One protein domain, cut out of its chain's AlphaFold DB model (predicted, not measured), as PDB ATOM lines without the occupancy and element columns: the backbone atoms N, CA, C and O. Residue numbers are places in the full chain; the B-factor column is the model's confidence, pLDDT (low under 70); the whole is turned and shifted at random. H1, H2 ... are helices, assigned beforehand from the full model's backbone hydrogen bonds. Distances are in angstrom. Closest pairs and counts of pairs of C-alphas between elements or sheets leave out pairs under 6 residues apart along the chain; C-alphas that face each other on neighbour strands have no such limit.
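This is residues 159 to 207 of the 304 residues of an uncharacterized protein of Candidatus Micrarchaeota archaeon (UniProt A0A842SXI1). The helices make a small open C: H1 with the short H2 and H3 packed on it forms one side, H4 leads away from H1, and after a turn the last short helix, H5, folds back toward H2 without reaching it. The printed part has 49 residues with five named helices in the order H1 to H5 and no named strand; the class is all helix. It is compact, with a radius of gyration of the C-alphas of 10.3 A and spans of 26 by 21 by 16 A.

H1, residues 159 to 169, is the hub, touching three helices. H2, residues 174 to 179, only just touches it, with 3 pairs of C-alphas within 8 A, the closest Ala 164 and Ile 177 at 7.0 A; they run opposite ways at a steep tilt of 63 degrees. H3, residues 181 to 185, touches H1, closest at the C-alphas of Ile 160 and Leu 184, 5.4 A. H4, residues 188 to 198, touches H1, closest at the C-alphas of Asn 163 and Pro 188, 5.9 A, and runs the same way at a shallow tilt of 30 degrees. H5, residues 204 to 207, is close to H4 but not clearly touching, the closest C-alphas being Leu 198 and Ile 207 at 7.2 A. H5 is apart from H1, H2 and H3. Every O i to N i+4 pair is within hydrogen-bond range in H1, H2 and H4; H3 has 0 of 1, but 2 of 2 O i to N i+3 pairs, and H5 is too short for an i+4 pair.

H1 begins at C-alpha 159 (162.476, 155.503, 162.282) and is 15.2 A long. H2 is 8.6 A and H3 7.6 A. H4 is 15.5 A, ending at C-alpha 198 (153.052, 153.773, 142.163). H5 is 5.1 A, ending at C-alpha 207 (150.892, 147.869, 145.581).

The two C-alphas farthest apart, of Thr 159 and Phe 201, are 27.8 A apart. The printed part has no cut, and its four links are tight. The mean pLDDT of the printed part is 89.1, and no printed residue is under 70.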
ATOM      1  N   THR A 159     162.582 155.493 163.749       86.88
ATOM      2  CA  THR A 159     162.476 155.503 162.282       86.88
ATOM      3  C   THR A 159     161.947 154.167 161.764       86.88
ATOM      4  O   THR A 159     161.064 154.151 160.910       86.88
ATOM      5  N   ILE A 160     162.417 153.041 162.313       89.06
ATOM      6  CA  ILE A 160     161.900 151.708 161.960       89.06
ATOM      7  C   ILE A 160     160.403 151.598 162.288       89.06
ATOM      8  O   ILE A 160     159.630 151.122 161.454       89.06
ATOM      9  N   ARG A 161     159.981 152.053 163.476       88.50
ATOM     10  CA  ARG A 161     158.573 152.039 163.905       88.50
ATOM     11  C   ARG A 161     157.697 152.926 163.026       88.50
ATOM     12  O   ARG A 161     156.657 152.462 162.571       88.50
ATOM     13  N   ARG A 162     158.134 154.156 162.730       89.06
ATOM     14  CA  ARG A 162     157.423 155.066 161.816       89.06
ATOM     15  C   ARG A 162     157.264 154.466 160.424       89.06
ATOM     16  O   ARG A 162     156.168 154.496 159.884       89.06
ATOM     17  N   ASN A 163     158.311 153.843 159.879       90.88
ATOM     18  CA  ASN A 163     158.221 153.150 158.593       90.88
ATOM     19  C   ASN A 163     157.225 151.987 158.639       90.88
ATOM     20  O   ASN A 163     156.419 151.831 157.727       90.88
ATOM     21  N   ALA A 164     157.266 151.168 159.693       91.25
ATOM     22  CA  ALA A 164     156.322 150.069 159.857       91.25
ATOM     23  C   ALA A 164     154.875 150.570 159.948       91.25
ATOM     24  O   ALA A 164     153.994 149.981 159.324       91.25
ATOM     25  N   GLN A 165     154.646 151.664 160.680       90.31
ATOM     26  CA  GLN A 165     153.335 152.294 160.788       90.31
ATOM     27  C   GLN A 165     152.879 152.862 159.443       90.31
ATOM     28  O   GLN A 165     151.789 152.526 159.007       90.31
ATOM     29  N   ALA A 166     153.742 153.581 158.718       88.88
ATOM     30  CA  ALA A 166     153.426 154.074 157.380       88.88
ATOM     31  C   ALA A 166     153.013 152.930 156.439       88.88
ATOM     32  O   ALA A 166     151.980 153.003 155.788       88.88
ATOM     33  N   PHE A 167     153.751 151.814 156.409       90.31
ATOM     34  CA  PHE A 167     153.344 150.660 155.599       90.31
ATOM     35  C   PHE A 167     152.026 150.031 156.059       90.31
ATOM     36  O   PHE A 167     151.269 149.545 155.219       90.31
ATOM     37  N   LYS A 168     151.747 150.037 157.365       90.25
ATOM     38  CA  LYS A 168     150.470 149.573 157.913       90.25
ATOM     39  C   LYS A 168     149.318 150.475 157.467       90.25
ATOM     40  O   LYS A 168     148.301 149.948 157.027       90.25
ATOM     41  N   ASP A 169     149.503 151.792 157.503       88.25
ATOM     42  CA  ASP A 169     148.517 152.785 157.053       88.25
ATOM     43  C   ASP A 169     148.261 152.682 155.542       88.25
ATOM     44  O   ASP A 169     147.146 152.891 155.074       88.25
ATOM     45  N   LEU A 170     149.273 152.259 154.778       85.12
ATOM     46  CA  LEU A 170     149.146 151.927 153.356       85.12
ATOM     47  C   LEU A 170     148.455 150.574 153.089       85.12
ATOM     48  O   LEU A 170     148.216 150.249 151.929       85.12
ATOM     49  N   GLY A 171     148.142 149.783 154.122       87.44
ATOM     50  CA  GLY A 171     147.412 148.514 154.015       87.44
ATOM     51  C   GLY A 171     148.272 147.244 154.065       87.44
ATOM     52  O   GLY A 171     147.755 146.143 153.858       87.44
ATOM     53  N   LEU A 172     149.578 147.333 154.351       88.62
ATOM     54  CA  LEU A 172     150.408 146.135 154.514       88.62
ATOM     55  C   LEU A 172     150.175 145.498 155.889       88.62
ATOM     56  O   LEU A 172     150.304 146.132 156.934       88.62
ATOM     57  N   THR A 173     149.946 144.184 155.899       89.62
ATOM     58  CA  THR A 173     149.880 143.423 157.151       89.62
ATOM     59  C   THR A 173     151.253 143.321 157.819       89.62
ATOM     60  O   THR A 173     152.298 143.333 157.157       89.62
ATOM     61  N   LYS A 174     151.261 143.107 159.140       89.12
ATOM     62  CA  LYS A 174     152.486 142.860 159.920       89.12
ATOM     63  C   LYS A 174     153.345 141.742 159.311       89.12
ATOM     64  O   LYS A 174     154.553 141.902 159.163       89.12
ATOM     65  N   GLN A 175     152.727 140.636 158.882       88.88
ATOM     66  CA  GLN A 175     153.451 139.525 158.250       88.88
ATOM     67  C   GLN A 175     154.093 139.942 156.918       88.88
ATOM     68  O   GLN A 175     155.225 139.549 156.623       88.88
ATOM     69  N   LYS A 176     153.407 140.767 156.114       87.88
ATOM     70  CA  LYS A 176     153.952 141.263 154.847       87.88
ATOM     71  C   LYS A 176     155.162 142.164 155.087       87.88
ATOM     72  O   LYS A 176     156.192 141.950 154.441       87.88
ATOM     73  N   ILE A 177     155.070 143.080 156.051       89.81
ATOM     74  CA  ILE A 177     156.173 143.958 156.470       89.81
ATOM     75  C   ILE A 177     157.372 143.116 156.929       89.81
ATOM     76  O   ILE A 177     158.471 143.276 156.395       89.81
ATOM     77  N   ALA A 178     157.160 142.139 157.816       89.19
ATOM     78  CA  ALA A 178     158.218 141.246 158.292       89.19
ATOM     79  C   ALA A 178     158.876 140.442 157.151       89.19
ATOM     80  O   ALA A 178     160.107 140.343 157.055       89.19
ATOM     81  N   SER A 179     158.078 139.925 156.208       87.94
ATOM     82  CA  SER A 179     158.595 139.195 155.040       87.94
ATOM     83  C   SER A 179     159.480 140.077 154.141       87.94
ATOM     84  O   SER A 179     160.471 139.601 153.562       87.94
ATOM     85  N   LYS A 180     159.170 141.380 154.083       88.12
ATOM     86  CA  LYS A 180     159.846 142.417 153.296       88.12
ATOM     87  C   LYS A 180     160.613 143.407 154.182       88.12
ATOM     88  O   LYS A 180     160.671 144.587 153.867       88.12
ATOM     89  N   ALA A 181     161.294 142.907 155.215       88.94
ATOM     90  CA  ALA A 181     162.078 143.696 156.175       88.94
ATOM     91  C   ALA A 181     163.001 144.786 155.578       88.94
ATOM     92  O   ALA A 181     163.262 145.779 156.241       88.94
ATOM     93  N   ALA A 182     163.470 144.642 154.331       86.19
ATOM     94  CA  ALA A 182     164.243 145.683 153.641       86.19
ATOM     95  C   ALA A 182     163.511 147.039 153.561       86.19
ATOM     96  O   ALA A 182     164.156 148.083 153.590       86.19
ATOM     97  N   LEU A 183     162.176 147.018 153.505       86.56
ATOM     98  CA  LEU A 183     161.338 148.214 153.465       86.56
ATOM     99  C   LEU A 183     161.477 149.064 154.735       86.56
ATOM    100  O   LEU A 183     161.439 150.288 154.667       86.56
ATOM    101  N   LEU A 184     161.726 148.432 155.885       89.94
ATOM    102  CA  LEU A 184     161.900 149.128 157.164       89.94
ATOM    103  C   LEU A 184     163.147 150.024 157.192       89.94
ATOM    104  O   LEU A 184     163.226 150.925 158.021       89.94
ATOM    105  N   GLY A 185     164.108 149.795 156.292       88.44
ATOM    106  CA  GLY A 185     165.320 150.604 156.168       88.44
ATOM    107  C   GLY A 185     165.184 151.829 155.257       88.44
ATOM    108  O   GLY A 185     166.165 152.558 155.092       88.44
ATOM    109  N   MET A 186     164.018 152.046 154.638       86.94
ATOM    110  CA  MET A 186     163.778 153.177 153.736       86.94
ATOM    111  C   MET A 186     163.686 154.506 154.499       86.94
ATOM    112  O   MET A 186     163.405 154.537 155.694       86.94
ATOM    113  N   ASN A 187     163.932 155.624 153.818       84.69
ATOM    114  CA  ASN A 187     163.598 156.936 154.370       84.69
ATOM    115  C   ASN A 187     162.058 157.121 154.310       84.69
ATOM    116  O   ASN A 187     161.494 156.834 153.248       84.69
ATOM    117  N   PRO A 188     161.392 157.587 155.388       80.38
ATOM    118  CA  PRO A 188     159.950 157.859 155.402       80.38
ATOM    119  C   PRO A 188     159.446 158.667 154.195       80.38
ATOM    120  O   PRO A 188     158.504 158.243 153.524       80.38
ATOM    121  N   ASP A 189     160.134 159.751 153.832       84.81
ATOM    122  CA  ASP A 189     159.747 160.624 152.714       84.81
ATOM    123  C   ASP A 189     159.825 159.878 151.374       84.81
ATOM    124  O   ASP A 189     159.019 160.068 150.461       84.81
ATOM    125  N   THR A 190     160.781 158.949 151.264       88.56
ATOM    126  CA  THR A 190     160.919 158.086 150.086       88.56
ATOM    127  C   THR A 190     159.777 157.078 149.980       88.56
ATOM    128  O   THR A 190     159.389 156.744 148.861       88.56
ATOM    129  N   ILE A 191     159.233 156.588 151.100       88.62
ATOM    130  CA  ILE A 191     158.080 155.674 151.094       88.62
ATOM    131  C   ILE A 191     156.862 156.400 150.524       88.62
ATOM    132  O   ILE A 191     156.265 155.901 149.568       88.62
ATOM    133  N   GLN A 192     156.548 157.584 151.054       87.62
ATOM    134  CA  GLN A 192     155.388 158.367 150.627       87.62
ATOM    135  C   GLN A 192     155.476 158.740 149.144       87.62
ATOM    136  O   GLN A 192     154.588 158.397 148.364       87.62
ATOM    137  N   ARG A 193     156.600 159.335 148.719       91.81
ATOM    138  CA  ARG A 193     156.825 159.706 147.314       91.81
ATOM    139  C   ARG A 193     156.692 158.506 146.373       91.81
ATOM    140  O   ARG A 193     156.106 158.606 145.297       91.81
ATOM    141  N   LYS A 194     157.237 157.349 146.764       92.88
ATOM    142  CA  LYS A 194     157.131 156.121 145.963       92.88
ATOM    143  C   LYS A 194     155.716 155.592 145.897       92.88
ATOM    144  O   LYS A 194     155.302 155.136 144.837       92.88
ATOM    145  N   TYR A 195     154.985 155.635 147.000       91.50
ATOM    146  CA  TYR A 195     153.587 155.242 147.005       91.50
ATOM    147  C   TYR A 195     152.768 156.124 146.054       91.50
ATOM    148  O   TYR A 195     152.049 155.599 145.206       91.50
ATOM    149  N   GLU A 196     152.964 157.444 146.109       92.19
ATOM    150  CA  GLU A 196     152.327 158.414 145.212       92.19
ATOM    151  C   GLU A 196     152.668 158.209 143.735       92.19
ATOM    152  O   GLU A 196     151.814 158.370 142.864       92.19
ATOM    153  N   PHE A 197     153.904 157.816 143.442       94.19
ATOM    154  CA  PHE A 197     154.303 157.424 142.099       94.19
ATOM    155  C   PHE A 197     153.611 156.123 141.657       94.19
ATOM    156  O   PHE A 197     153.046 156.062 140.567       94.19
ATOM    157  N   LEU A 198     153.611 155.086 142.500       92.94
ATOM    158  CA  LEU A 198     153.052 153.773 142.163       92.94
ATOM    159  C   LEU A 198     151.529 153.803 141.979       92.94
ATOM    160  O   LEU A 198     151.026 153.129 141.080       92.94
ATOM    161  N   ARG A 199     150.797 154.611 142.759       93.31
ATOM    162  CA  ARG A 199     149.330 154.753 142.634       93.31
ATOM    163  C   ARG A 199     148.870 155.385 141.318       93.31
ATOM    164  O   ARG A 199     147.684 155.346 141.019       93.31
ATOM    165  N   ARG A 200     149.786 155.955 140.523       93.50
ATOM    166  CA  ARG A 200     149.490 156.413 139.151       93.50
ATOM    167  C   ARG A 200     149.263 155.245 138.188       93.50
ATOM    168  O   ARG A 200     148.678 155.442 137.132       93.50
ATOM    169  N   PHE A 201     149.747 154.053 138.540       90.88
ATOM    170  CA  PHE A 201     149.756 152.880 137.661       90.88
ATOM    171  C   PHE A 201     149.068 151.653 138.264       90.88
ATOM    172  O   PHE A 201     148.622 150.777 137.528       90.88
ATOM    173  N   PHE A 202     149.025 151.545 139.592       91.38
ATOM    174  CA  PHE A 202     148.553 150.356 140.296       91.38
ATOM    175  C   PHE A 202     147.527 150.731 141.366       91.38
ATOM    176  O   PHE A 202     147.651 151.771 142.009       91.38
ATOM    177  N   SER A 203     146.552 149.851 141.609       90.50
ATOM    178  CA  SER A 203     145.657 149.980 142.762       90.50
ATOM    179  C   SER A 203     146.419 149.771 144.077       90.50
ATOM    180  O   SER A 203     147.472 149.123 144.108       90.50
ATOM    181  N   ASN A 204     145.860 150.262 145.186       88.88
ATOM    182  CA  ASN A 204     146.444 150.074 146.518       88.88
ATOM    183  C   ASN A 204     146.633 148.584 146.846       88.88
ATOM    184  O   ASN A 204     147.679 148.186 147.358       88.88
ATOM    185  N   GLU A 205     145.661 147.746 146.478       88.50
ATOM    186  CA  GLU A 205     145.730 146.294 146.651       88.50
ATOM    187  C   GLU A 205     146.918 145.685 145.890       88.50
ATOM    188  O   GLU A 205     147.690 144.898 146.452       88.50
ATOM    189  N   THR A 206     147.126 146.093 144.632       89.19
ATOM    190  CA  THR A 206     148.268 145.649 143.828       89.19
ATOM    191  C   THR A 206     149.587 146.104 144.455       89.19
ATOM    192  O   THR A 206     150.516 145.305 144.588       89.19
ATOM    193  N   ILE A 207     149.683 147.352 144.921       89.62
ATOM    194  CA  ILE A 207     150.892 147.869 145.581       89.62
ATOM    195  C   ILE A 207     151.212 147.063 146.849       89.62
ATOM    196  O   ILE A 207     152.355 146.630 147.030       89.62
TER     197      ILE A 207